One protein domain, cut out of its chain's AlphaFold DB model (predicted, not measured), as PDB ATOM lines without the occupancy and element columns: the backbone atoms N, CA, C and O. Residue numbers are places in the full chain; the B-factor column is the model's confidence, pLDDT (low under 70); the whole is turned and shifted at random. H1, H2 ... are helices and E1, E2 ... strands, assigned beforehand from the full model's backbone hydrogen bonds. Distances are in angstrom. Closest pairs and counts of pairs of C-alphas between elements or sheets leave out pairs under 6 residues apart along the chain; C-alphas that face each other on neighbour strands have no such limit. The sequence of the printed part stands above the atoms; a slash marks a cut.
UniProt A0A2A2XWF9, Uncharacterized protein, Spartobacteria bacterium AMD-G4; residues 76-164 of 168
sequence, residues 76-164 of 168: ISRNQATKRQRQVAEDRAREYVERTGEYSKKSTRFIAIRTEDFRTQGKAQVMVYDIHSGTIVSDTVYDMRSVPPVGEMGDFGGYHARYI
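AT A GLANCE: This is residues 76 to 164 of the 168 residues of an uncharacterized protein of Spartobacteria bacterium AMD-G4 (UniProt A0A2A2XWF9). A single sheet of six strands is folded back on itself into two leaves, E1 E4 E3 and E6 E5, with E2 as the hinge between them. One long helix, H1, covers one face of the sheet and crosses E4, E3 and E2 slantwise. The printed part has 89 residues with one named helix and six named strands, along the chain E1 H1 E2 E3 E4 E5 E6; the sheet's order is E1 E4 E3 E2 E6 E5, mixed, with E2 and E6 the parallel pair. The class is mixed, helices and strands. The whole is compact, with a radius of gyration of the C-alphas of 11.9 A and spans of 36 by 24 by 19 A.

HOW THE PARTS SIT: The sheet is strongly twisted, and its edge strands are E1, residues 76 to 80, and E5, residues 153 to 156. E2, residues 110 to 114, E3, residues 124 to 130, and E4, residues 140 to 144, make a meander, each strand the antiparallel neighbour of the one before. E2 and E3 form a hairpin, with N 113 and O 127 2.9 A apart, within hydrogen-bond range. E3 and E4 form another, with N 142 and O 126 at 2.8 A. E3 is staggered: residues 124 to 126 pair with E4 and residues 126 to 130 with E2. E1 is antiparallel to E4, with N 79 and O 141 at 2.9 A. On the other side of E2 from E3, E6, residues 159 to 164, is parallel to E2, with N 112 and O 162 at 2.8 A. E5 and E6 form a hairpin, with N 156 and O 159 at 2.8 A. Between the leaves, the closest C-alphas of E4 and E5, those of Tyr 142 and Phe 156, are 7.3 A apart. H1, residues 83 to 100, is on the sheet at a height over the sheet of 8.7 A; on the local plane it stands at 59 degrees to E2, only just slantwise. Its closest C-alphas to E2 are those of Ala 89 and Ile 113, 6.2 A apart. In H1 every O i to N i+4 pair is within hydrogen-bond range. E1 and E6 are apart.

IN THESE COORDINATES: E3 measures 19.5 A from first to last C-alpha, E6 14.2 A, E1 13.9 A, E2 13.4 A, E4 12.5 A and E5 9.4 A. H1 measures 25.8 A. E1 begins at C-alpha 76 (113.770, 124.230, 127.807), H1 begins at C-alpha 83 (117.084, 135.280, 145.820), and E6 ends at C-alpha 164 (105.650, 140.977, 129.454).

THE WHOLE: The C-alphas of Ser 104 and Gln 121, the two farthest apart, are 36.1 A apart. The printed part has no cut and no long link; the links E1 to H1 and E5 to E6 are tight. Mean pLDDT of the printed part is 78.7, with residues 76 to 77, 103 to 108 and 117 to 122 under 70.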
ATOM      1  N   ILE A  76     112.770 125.305 127.958       55.72
ATOM      2  CA  ILE A  76     113.770 124.230 127.807       55.72
ATOM      3  C   ILE A  76     114.091 123.598 129.158       55.72
ATOM      4  O   ILE A  76     114.216 122.381 129.257       55.72
ATOM      5  N   SER A  77     114.229 124.419 130.197       65.62
ATOM      6  CA  SER A  77     114.658 123.968 131.517       65.62
ATOM      7  C   SER A  77     113.991 124.753 132.634       65.62
ATOM      8  O   SER A  77     113.481 125.860 132.448       65.62
ATOM      9  N   ARG A  78     113.971 124.121 133.806       70.69
ATOM     10  CA  ARG A  78     113.502 124.683 135.068       70.69
ATOM     11  C   ARG A  78     114.688 124.693 136.018       70.69
ATOM     12  O   ARG A  78     115.307 123.650 136.207       70.69
ATOM     13  N   ASN A  79     114.983 125.843 136.599       72.88
ATOM     14  CA  ASN A  79     116.067 126.019 137.556       72.88
ATOM     15  C   ASN A  79     115.536 126.693 138.820       72.88
ATOM     16  O   ASN A  79     114.549 127.426 138.766       72.88
ATOM     17  N   GLN A  80     116.174 126.448 139.965       75.19
ATOM     18  CA  GLN A  80     115.811 127.148 141.193       75.19
ATOM     19  C   GLN A  80     116.256 128.611 141.092       75.19
ATOM     20  O   GLN A  80     117.410 128.897 140.773       75.19
ATOM     21  N   ALA A  81     115.336 129.532 141.356       77.88
ATOM     22  CA  ALA A  81     115.606 130.956 141.337       77.88
ATOM     23  C   ALA A  81     116.573 131.338 142.454       77.88
ATOM     24  O   ALA A  81     116.381 130.984 143.620       77.88
ATOM     25  N   THR A  82     117.589 132.131 142.118       83.06
ATOM     26  CA  THR A  82     118.365 132.810 143.157       83.06
ATOM     27  C   THR A  82     117.507 133.889 143.825       83.06
ATOM     28  O   THR A  82     116.603 134.464 143.214       83.06
ATOM     29  N   LYS A  83     117.812 134.226 145.087       84.19
ATOM     30  CA  LYS A  83     117.084 135.280 145.820       84.19
ATOM     31  C   LYS A  83     117.069 136.611 145.062       84.19
ATOM     32  O   LYS A  83     116.054 137.297 145.052       84.19
ATOM     33  N   ARG A  84     118.181 136.946 144.400       82.88
ATOM     34  CA  ARG A  84     118.316 138.184 143.629       82.88
ATOM     35  C   ARG A  84     117.455 138.174 142.366       82.88
ATOM     36  O   ARG A  84     116.752 139.143 142.115       82.88
ATOM     37  N   GLN A  85     117.426 137.057 141.639       82.31
ATOM     38  CA  GLN A  85     116.535 136.883 140.486       82.31
ATOM     39  C   GLN A  85     115.063 137.036 140.859       82.31
ATOM     40  O   GLN A  85     114.310 137.691 140.136       82.31
ATOM     41  N   ARG A  86     114.664 136.455 141.995       83.81
ATOM     42  CA  ARG A  86     113.301 136.594 142.501       83.81
ATOM     43  C   ARG A  86     112.968 138.051 142.807       83.81
ATOM     44  O   ARG A  86     111.957 138.535 142.317       83.81
ATOM     45  N   GLN A  87     113.828 138.742 143.555       86.25
ATOM     46  CA  GLN A  87     113.626 140.154 143.901       86.25
ATOM     47  C   GLN A  87     113.489 141.029 142.650       86.25
ATOM     48  O   GLN A  87     112.509 141.747 142.510       86.25
ATOM     49  N   VAL A  88     114.401 140.883 141.683       86.50
ATOM     50  CA  VAL A  88     114.352 141.643 140.423       86.50
ATOM     51  C   VAL A  88     113.079 141.345 139.626       86.50
ATOM     52  O   VAL A  88     112.497 142.252 139.032       86.50
ATOM     53  N   ALA A  89     112.637 140.085 139.587       84.50
ATOM     54  CA  ALA A  89     111.406 139.713 138.896       84.50
ATOM     55  C   ALA A  89     110.160 140.282 139.593       84.50
ATOM     56  O   ALA A  89     109.253 140.749 138.911       84.50
ATOM     57  N   GLU A  90     110.124 140.266 140.929       86.62
ATOM     58  CA  GLU A  90     109.041 140.847 141.731       86.62
ATOM     59  C   GLU A  90     108.956 142.363 141.558       86.62
ATOM     60  O   GLU A  90     107.871 142.878 141.293       86.62
ATOM     61  N   ASP A  91     110.085 143.067 141.641       88.31
ATOM     62  CA  ASP A  91     110.136 144.522 141.492       88.31
ATOM     63  C   ASP A  91     109.648 144.949 140.098       88.31
ATOM     64  O   ASP A  91     108.774 145.810 139.976       88.31
ATOM     65  N   ARG A  92     110.120 144.272 139.043       87.31
ATOM     66  CA  ARG A  92     109.680 144.512 137.656       87.31
ATOM     67  C   ARG A  92     108.207 144.190 137.435       87.31
ATOM     68  O   ARG A  92     107.518 144.901 136.706       87.31
ATOM     69  N   ALA A  93     107.722 143.100 138.028       85.88
ATOM     70  CA  ALA A  93     106.316 142.731 137.937       85.88
ATOM     71  C   ALA A  93     105.439 143.793 138.602       85.88
ATOM     72  O   ALA A  93     104.447 144.221 138.016       85.88
ATOM     73  N   ARG A  94     105.829 144.255 139.795       84.56
ATOM     74  CA  ARG A  94     105.109 145.300 140.522       84.56
ATOM     75  C   ARG A  94     105.054 146.593 139.714       84.56
ATOM     76  O   ARG A  94     103.957 147.097 139.488       84.56
ATOM     77  N   GLU A  95     106.193 147.062 139.212       87.88
ATOM     78  CA  GLU A  95     106.274 148.262 138.372       87.88
ATOM     79  C   GLU A  95     105.376 148.152 137.129       87.88
ATOM     80  O   GLU A  95     104.606 149.066 136.818       87.88
ATOM     81  N   TYR A  96     105.413 147.009 136.434       84.19
ATOM     82  CA  TYR A  96     104.575 146.785 135.258       84.19
ATOM     83  C   TYR A  96     103.087 146.851 135.593       84.19
ATOM     84  O   TYR A  96     102.324 147.518 134.889       84.19
ATOM     85  N   VAL A  97     102.658 146.156 136.647       84.31
ATOM     86  CA  VAL A  97     101.241 146.073 137.013       84.31
ATOM     87  C   VAL A  97     100.728 147.429 137.514       84.31
ATOM     88  O   VAL A  97      99.615 147.818 137.156       84.31
ATOM     89  N   GLU A  98     101.538 148.181 138.266       83.62
ATOM     90  CA  GLU A  98     101.224 149.556 138.681       83.62
ATOM     91  C   GLU A  98     101.062 150.491 137.476       83.62
ATOM     92  O   GLU A  98     100.092 151.245 137.402       83.62
ATOM     93  N   ARG A  99     101.954 150.392 136.483       82.94
ATOM     94  CA  ARG A  99     101.906 151.215 135.267       82.94
ATOM     95  C   ARG A  99     100.720 150.890 134.359       82.94
ATOM     96  O   ARG A  99     100.141 151.783 133.748       82.94
ATOM     97  N   THR A 100     100.397 149.609 134.207       78.12
ATOM     98  CA  THR A 100      99.381 149.130 133.250       78.12
ATOM     99  C   THR A 100      97.977 149.035 133.839       78.12
ATOM    100  O   THR A 100      97.002 148.907 133.086       78.12
ATOM    101  N   GLY A 101      97.861 149.086 135.170       74.19
ATOM    102  CA  GLY A 101      96.611 148.842 135.881       74.19
ATOM    103  C   GLY A 101      96.108 147.407 135.704       74.19
ATOM    104  O   GLY A 101      94.895 147.185 135.712       74.19
ATOM    105  N   GLU A 102      97.009 146.433 135.507       70.38
ATOM    106  CA  GLU A 102      96.640 145.031 135.244       70.38
ATOM    107  C   GLU A 102      95.817 144.428 136.403       70.38
ATOM    108  O   GLU A 102      94.975 143.570 136.151       70.38
ATOM    109  N   TYR A 103      95.954 144.947 137.638       64.25
ATOM    110  CA  TYR A 103      95.113 144.591 138.799       64.25
ATOM    111  C   TYR A 103      93.604 144.696 138.511       64.25
ATOM    112  O   TYR A 103      92.806 143.949 139.077       64.25
ATOM    113  N   SER A 104      93.204 145.608 137.622       59.56
ATOM    114  CA  SER A 104      91.800 145.883 137.296       59.56
ATOM    115  C   SER A 104      91.289 145.082 136.094       59.56
ATOM    116  O   SER A 104      90.090 145.090 135.802       59.56
ATOM    117  N   LYS A 105      92.173 144.388 135.362       62.66
ATOM    118  CA  LYS A 105      91.822 143.659 134.136       62.66
ATOM    119  C   LYS A 105      91.610 142.179 134.448       62.66
ATOM    120  O   LYS A 105      92.557 141.421 134.608       62.66
ATOM    121  N   LYS A 106      90.352 141.725 134.399       59.53
ATOM    122  CA  LYS A 106      89.964 140.305 134.557       59.53
ATOM    123  C   LYS A 106      90.625 139.323 133.570       59.53
ATOM    124  O   LYS A 106      90.423 138.122 133.712       59.53
ATOM    125  N   SER A 107      91.348 139.788 132.545       59.19
ATOM    126  CA  SER A 107      91.788 138.913 131.451       59.19
ATOM    127  C   SER A 107      93.025 138.077 131.770       59.19
ATOM    128  O   SER A 107      93.296 137.130 131.038       59.19
ATOM    129  N   THR A 108      93.828 138.437 132.776       66.88
ATOM    130  CA  THR A 108      95.162 137.842 132.938       66.88
ATOM    131  C   THR A 108      95.534 137.760 134.406       66.88
ATOM    132  O   THR A 108      95.886 138.754 135.022       66.88
ATOM    133  N   ARG A 109      95.449 136.552 134.962       82.81
ATOM    134  CA  ARG A 109      95.851 136.282 136.347       82.81
ATOM    135  C   ARG A 109      97.367 136.168 136.496       82.81
ATOM    136  O   ARG A 109      97.923 136.611 137.495       82.81
ATOM    137  N   PHE A 110      98.021 135.581 135.496       87.19
ATOM    138  CA  PHE A 110      99.450 135.298 135.517       87.19
ATOM    139  C   PHE A 110     100.179 136.070 134.421       87.19
ATOM    140  O   PHE A 110      99.731 136.116 133.274       87.19
ATOM    141  N   ILE A 111     101.336 136.620 134.762       88.88
ATOM    142  CA  ILE A 111     102.260 137.249 133.814       88.88
ATOM    143  C   ILE A 111     103.628 136.573 133.917       88.88
ATOM    144  O   ILE A 111     104.037 136.138 134.991       88.88
ATOM    145  N   ALA A 112     104.323 136.460 132.791       88.88
ATOM    146  CA  ALA A 112     105.679 135.940 132.705       88.88
ATOM    147  C   ALA A 112     106.655 137.112 132.535       88.88
ATOM    148  O   ALA A 112     106.626 137.813 131.517       88.88
ATOM    149  N   ILE A 113     107.515 137.312 133.537       88.38
ATOM    150  CA  ILE A 113     108.470 138.423 133.618       88.38
ATOM    151  C   ILE A 113     109.883 137.897 133.474       88.38
ATOM    152  O   ILE A 113     110.252 136.895 134.087       88.38
ATOM    153  N   ARG A 114     110.692 138.611 132.701       86.62
ATOM    154  CA  ARG A 114     112.112 138.335 132.547       86.62
ATOM    155  C   ARG A 114     112.876 138.730 133.810       86.62
ATOM    156  O   ARG A 114     112.837 139.888 134.236       86.62
ATOM    157  N   THR A 115     113.613 137.774 134.362       82.19
ATOM    158  CA  THR A 115     114.500 137.989 135.512       82.19
ATOM    159  C   THR A 115     115.905 138.439 135.066       82.19
ATOM    160  O   THR A 115     116.118 138.780 133.901       82.19
ATOM    161  N   GLU A 116     116.851 138.530 135.997       75.94
ATOM    162  CA  GLU A 116     118.269 138.778 135.727       75.94
ATOM    163  C   GLU A 116     118.897 137.569 135.002       75.94
ATOM    164  O   GLU A 116     118.662 136.414 135.373       75.94
ATOM    165  N   ASP A 117     119.670 137.835 133.943       65.12
ATOM    166  CA  ASP A 117     120.230 136.807 133.060       65.12
ATOM    167  C   ASP A 117     121.454 136.117 133.699       65.12
ATOM    168  O   ASP A 117     122.585 136.587 133.581       65.12
ATOM    169  N   PHE A 118     121.256 134.940 134.295       56.62
ATOM    170  CA  PHE A 118     122.344 134.024 134.658       56.62
ATOM    171  C   PHE A 118     122.450 132.956 133.573       56.62
ATOM    172  O   PHE A 118     121.908 131.860 133.703       56.62
ATOM    173  N   ARG A 119     123.050 133.313 132.434       59.44
ATOM    174  CA  ARG A 119     123.075 132.487 131.215       59.44
ATOM    175  C   ARG A 119     123.367 131.010 131.492       59.44
ATOM    176  O   ARG A 119     124.518 130.619 131.640       59.44
ATOM    177  N   THR A 120     122.322 130.187 131.422       54.47
ATOM    178  CA  THR A 120     122.447 128.733 131.341       54.47
ATOM    179  C   THR A 120     121.475 128.252 130.263       54.47
ATOM    180  O   THR A 120     120.300 128.028 130.495       54.47
ATOM    181  N   GLN A 121     121.976 128.180 129.029       55.50
ATOM    182  CA  GLN A 121     121.372 127.500 127.868       55.50
ATOM    183  C   GLN A 121     120.104 128.093 127.196       55.50
ATOM    184  O   GLN A 121     119.835 127.729 126.050       55.50
ATOM    185  N   GLY A 122     119.371 129.034 127.808       61.72
ATOM    186  CA  GLY A 122     118.175 129.680 127.218       61.72
ATOM    187  C   GLY A 122     118.399 131.025 126.491       61.72
ATOM    188  O   GLY A 122     119.419 131.693 126.666       61.72
ATOM    189  N   LYS A 123     117.414 131.459 125.681       70.94
ATOM    190  CA  LYS A 123     117.331 132.816 125.078       70.94
ATOM    191  C   LYS A 123     116.858 133.883 126.074       70.94
ATOM    192  O   LYS A 123     117.130 135.069 125.884       70.94
ATOM    193  N   ALA A 124     116.103 133.466 127.084       75.19
ATOM    194  CA  ALA A 124     115.570 134.312 128.142       75.19
ATOM    195  C   ALA A 124     115.264 133.469 129.376       75.19
ATOM    196  O   ALA A 124     114.967 132.285 129.240       75.19
ATOM    197  N   GLN A 125     115.278 134.092 130.546       82.44
ATOM    198  CA  GLN A 125     114.830 133.490 131.797       82.44
ATOM    199  C   GLN A 125     113.606 134.228 132.299       82.44
ATOM    200  O   GLN A 125     113.648 135.453 132.436       82.44
ATOM    201  N   VAL A 126     112.527 133.498 132.569       86.50
ATOM    202  CA  VAL A 126     111.288 134.082 133.084       86.50
ATOM    203  C   VAL A 126     110.829 133.430 134.369       86.50
ATOM    204  O   VAL A 126     111.038 132.243 134.608       86.50
ATOM    205  N   MET A 127     110.153 134.228 135.179       89.19
ATOM    206  CA  MET A 127     109.404 133.782 136.342       89.19
ATOM    207  C   MET A 127     107.946 134.196 136.166       89.19
ATOM    208  O   MET A 127     107.637 135.153 135.452       89.19
ATOM    209  N   VAL A 128     107.047 133.449 136.798       89.19
ATOM    210  CA  VAL A 128     105.607 133.685 136.694       89.19
ATOM    211  C   VAL A 128     105.129 134.419 137.944       89.19
ATOM    212  O   VAL A 128     105.358 133.961 139.062       89.19
ATOM    213  N   TYR A 129     104.458 135.550 137.758       89.31
ATOM    214  CA  TYR A 129     103.868 136.357 138.825       89.31
ATOM    215  C   TYR A 129     102.350 136.251 138.779       89.31
ATOM    216  O   TYR A 129     101.753 136.373 137.707       89.31
ATOM    217  N   ASP A 130     101.736 136.027 139.939       89.44
ATOM    218  CA  ASP A 130     100.287 136.094 140.108       89.44
ATOM    219  C   ASP A 130      99.915 137.512 140.546       89.44
ATOM    220  O   ASP A 130     100.296 137.987 141.621       89.44
ATOM    221  N   ILE A 131      99.160 138.181 139.678       86.81
ATOM    222  CA  ILE A 131      98.689 139.552 139.871       86.81
ATOM    223  C   ILE A 131      97.720 139.632 141.054       86.81
ATOM    224  O   ILE A 131      97.700 140.640 141.753       86.81
ATOM    225  N   HIS A 132      96.938 138.581 141.313       84.25
ATOM    226  CA  HIS A 132      95.953 138.578 142.395       84.25
ATOM    227  C   HIS A 132      96.615 138.491 143.768       84.25
ATOM    228  O   HIS A 132      96.184 139.169 144.698       84.25
ATOM    229  N   SER A 133      97.640 137.647 143.913       84.06
ATOM    230  CA  SER A 133      98.386 137.531 145.171       84.06
ATOM    231  C   SER A 133      99.505 138.561 145.303       84.06
ATOM    232  O   SER A 133     100.052 138.719 146.389       84.06
ATOM    233  N   GLY A 134      99.878 139.234 144.210       84.75
ATOM    234  CA  GLY A 134     100.955 140.219 144.199       84.75
ATOM    235  C   GLY A 134     102.340 139.612 144.454       84.75
ATOM    236  O   GLY A 134     103.186 140.243 145.087       84.75
ATOM    237  N   THR A 135     102.567 138.365 144.028       87.69
ATOM    238  CA  THR A 135     103.833 137.656 144.268       87.69
ATOM    239  C   THR A 135     104.143 136.633 143.176       87.69
ATOM    240  O   THR A 135     103.269 136.221 142.410       87.69
ATOM    241  N   ILE A 136     105.405 136.207 143.107       87.06
ATOM    242  CA  ILE A 136     105.857 135.135 142.224       87.06
ATOM    243  C   ILE A 136     105.301 133.786 142.696       87.06
ATOM    244  O   ILE A 136     105.464 133.411 143.858       87.06
ATOM    245  N   VAL A 137     104.700 133.033 141.767       85.00
ATOM    246  CA  VAL A 137     103.991 131.767 142.051       85.00
ATOM    247  C   VAL A 137     104.917 130.618 142.438       85.00
ATOM    248  O   VAL A 137     104.485 129.661 143.074       85.00
ATOM    249  N   SER A 138     106.179 130.672 142.016       81.88
ATOM    250  CA  SER A 138     107.154 129.613 142.245       81.88
ATOM    251  C   SER A 138     108.573 130.166 142.230       81.88
ATOM    252  O   SER A 138     108.910 130.986 141.378       81.88
ATOM    253  N   ASP A 139     109.440 129.630 143.085       84.31
ATOM    254  CA  ASP A 139     110.895 129.845 143.044       84.31
ATOM    255  C   ASP A 139     111.573 129.133 141.860       84.31
ATOM    256  O   ASP A 139     112.729 128.724 141.942       84.31
ATOM    257  N   THR A 140     110.854 128.952 140.755       80.50
ATOM    258  CA  THR A 140     111.356 128.317 139.541       80.50
ATOM    259  C   THR A 140     111.579 129.380 138.478       80.50
ATOM    260  O   THR A 140     110.652 130.090 138.085       80.50
ATOM    261  N   VAL A 141     112.808 129.453 137.980       83.19
ATOM    262  CA  VAL A 141     113.147 130.168 136.753       83.19
ATOM    263  C   VAL A 141     112.962 129.214 135.587       83.19
ATOM    264  O   VAL A 141     113.481 128.095 135.583       83.19
ATOM    265  N   TYR A 142     112.221 129.671 134.591       80.94
ATOM    266  CA  TYR A 142     112.005 128.952 133.354       80.94
ATOM    267  C   TYR A 142     112.922 129.519 132.275       80.94
ATOM    268  O   TYR A 142     112.780 130.676 131.872       80.94
ATOM    269  N   ASP A 143     113.859 128.705 131.798       79.06
ATOM    270  CA  ASP A 143     114.682 129.063 130.648       79.06
ATOM    271  C   ASP A 143     113.893 128.842 129.371       79.06
ATOM    272  O   ASP A 143     113.307 127.779 129.151       79.06
ATOM    273  N   MET A 144     113.928 129.835 128.497       74.69
ATOM    274  CA  MET A 144     113.139 129.848 127.285       74.69
ATOM    275  C   MET A 144     113.951 129.453 126.052       74.69
ATOM    276  O   MET A 144     115.042 129.979 125.821       74.69
ATOM    277  N   ARG A 145     113.384 128.589 125.203       72.62
ATOM    278  CA  ARG A 145     113.905 128.250 123.867       72.62
ATOM    279  C   ARG A 145     113.695 129.371 122.875       72.62
ATOM    280  O   ARG A 145     114.586 129.687 122.091       72.62
ATOM    281  N   SER A 146     112.492 129.923 122.904       72.06
ATOM    282  CA  SER A 146     112.034 130.995 122.037       72.06
ATOM    283  C   SER A 146     111.323 132.025 122.894       72.06
ATOM    284  O   SER A 146     110.726 131.679 123.910       72.06
ATOM    285  N   VAL A 147     111.420 133.288 122.499       76.38
ATOM    286  CA  VAL A 147     110.812 134.404 123.216       76.38
ATOM    287  C   VAL A 147     109.578 134.843 122.439       76.38
ATOM    288  O   VAL A 147     109.749 135.287 121.302       76.38
ATOM    289  N   PRO A 148     108.361 134.709 122.998       75.88
ATOM    290  CA  PRO A 148     107.177 135.230 122.349       75.88
ATOM    291  C   PRO A 148     107.203 136.769 122.348       75.88
ATOM    292  O   PRO A 148     107.895 137.390 123.163       75.88
ATOM    293  N   PRO A 149     106.455 137.405 121.439       80.75
ATOM    294  CA  PRO A 149     106.148 138.827 121.495       80.75
ATOM    295  C   PRO A 149     105.594 139.259 122.861       80.75
ATOM    296  O   PRO A 149     104.824 138.545 123.504       80.75
ATOM    297  N   VAL A 150     105.967 140.463 123.303       84.44
ATOM    298  CA  VAL A 150     105.399 141.076 124.513       84.44
ATOM    299  C   VAL A 150     103.893 141.275 124.320       84.44
ATOM    300  O   VAL A 150     103.459 141.807 123.301       84.44
ATOM    301  N   GLY A 151     103.102 140.851 125.302       80.69
ATOM    302  CA  GLY A 151     101.640 140.865 125.271       80.69
ATOM    303  C   GLY A 151     101.001 139.543 124.831       80.69
ATOM    304  O   GLY A 151      99.801 139.364 125.053       80.69
ATOM    305  N   GLU A 152     101.774 138.605 124.273       82.56
ATOM    306  CA  GLU A 152     101.270 137.288 123.874       82.56
ATOM    307  C   GLU A 152     101.056 136.375 125.089       82.56
ATOM    308  O   GLU A 152     101.796 136.422 126.077       82.56
ATOM    309  N   MET A 153     100.020 135.539 125.017       81.06
ATOM    310  CA  MET A 153      99.760 134.496 126.004       81.06
ATOM    311  C   MET A 153     100.552 133.239 125.654       81.06
ATOM    312  O   MET A 153     100.572 132.811 124.504       81.06
ATOM    313  N   GLY A 154     101.156 132.613 126.656       77.62
ATOM    314  CA  GLY A 154     101.842 131.337 126.496       77.62
ATOM    315  C   GLY A 154     101.764 130.495 127.760       77.62
ATOM    316  O   GLY A 154     101.381 130.980 128.827       77.62
ATOM    317  N   ASP A 155     102.141 129.228 127.638       79.38
ATOM    318  CA  ASP A 155     102.205 128.314 128.773       79.38
ATOM    319  C   ASP A 155     103.619 128.274 129.354       79.38
ATOM    320  O   ASP A 155     104.579 127.819 128.724       79.38
ATOM    321  N   PHE A 156     103.737 128.744 130.595       78.44
ATOM    322  CA  PHE A 156     104.990 128.835 131.330       78.44
ATOM    323  C   PHE A 156     104.907 127.953 132.572       78.44
ATOM    324  O   PHE A 156     104.232 128.277 133.543       78.44
ATOM    325  N   GLY A 157     105.558 126.792 132.538       72.75
ATOM    326  CA  GLY A 157     105.596 125.884 133.685       72.75
ATOM    327  C   GLY A 157     104.248 125.263 134.055       72.75
ATOM    328  O   GLY A 157     104.118 124.752 135.162       72.75
ATOM    329  N   GLY A 158     103.271 125.292 133.142       75.31
ATOM    330  CA  GLY A 158     101.882 124.887 133.392       75.31
ATOM    331  C   GLY A 158     100.946 126.048 133.743       75.31
ATOM    332  O   GLY A 158      99.759 125.817 133.952       75.31
ATOM    333  N   TYR A 159     101.453 127.284 133.790       78.81
ATOM    334  CA  TYR A 159     100.647 128.487 133.975       78.81
ATOM    335  C   TYR A 159     100.420 129.190 132.643       78.81
ATOM    336  O   TYR A 159     101.378 129.563 131.964       78.81
ATOM    337  N   HIS A 160      99.154 129.431 132.312       80.81
ATOM    338  CA  HIS A 160      98.790 130.254 131.169       80.81
ATOM    339  C   HIS A 160      99.001 131.729 131.529       80.81
ATOM    340  O   HIS A 160      98.213 132.314 132.281       80.81
ATOM    341  N   ALA A 161     100.099 132.309 131.050       84.00
ATOM    342  CA  ALA A 161     100.554 133.632 131.452       84.00
ATOM    343  C   ALA A 161     100.844 134.528 130.245       84.00
ATOM    344  O   ALA A 161     101.274 134.064 129.190       84.00
ATOM    345  N   ARG A 162     100.638 135.836 130.414       85.88
ATOM    346  CA  ARG A 162     101.029 136.832 129.407       85.88
ATOM    347  C   ARG A 162     102.514 137.126 129.528       85.88
ATOM    348  O   ARG A 162     102.972 137.515 130.600       85.88
ATOM    349  N   TYR A 163     103.264 137.004 128.444       86.62
ATOM    350  CA  TYR A 163     104.666 137.403 128.433       86.62
ATOM    351  C   TYR A 163     104.794 138.924 128.385       86.62
ATOM    352  O   TYR A 163     104.295 139.561 127.460       86.62
ATOM    353  N   ILE A 164     105.480 139.515 129.365       85.94
ATOM    354  CA  ILE A 164     105.650 140.977 129.454       85.94
ATOM    355  C   ILE A 164     107.101 141.439 129.251       85.94
ATOM    356  O   ILE A 164     107.397 142.629 129.322       85.94
TER     357      ILE A 164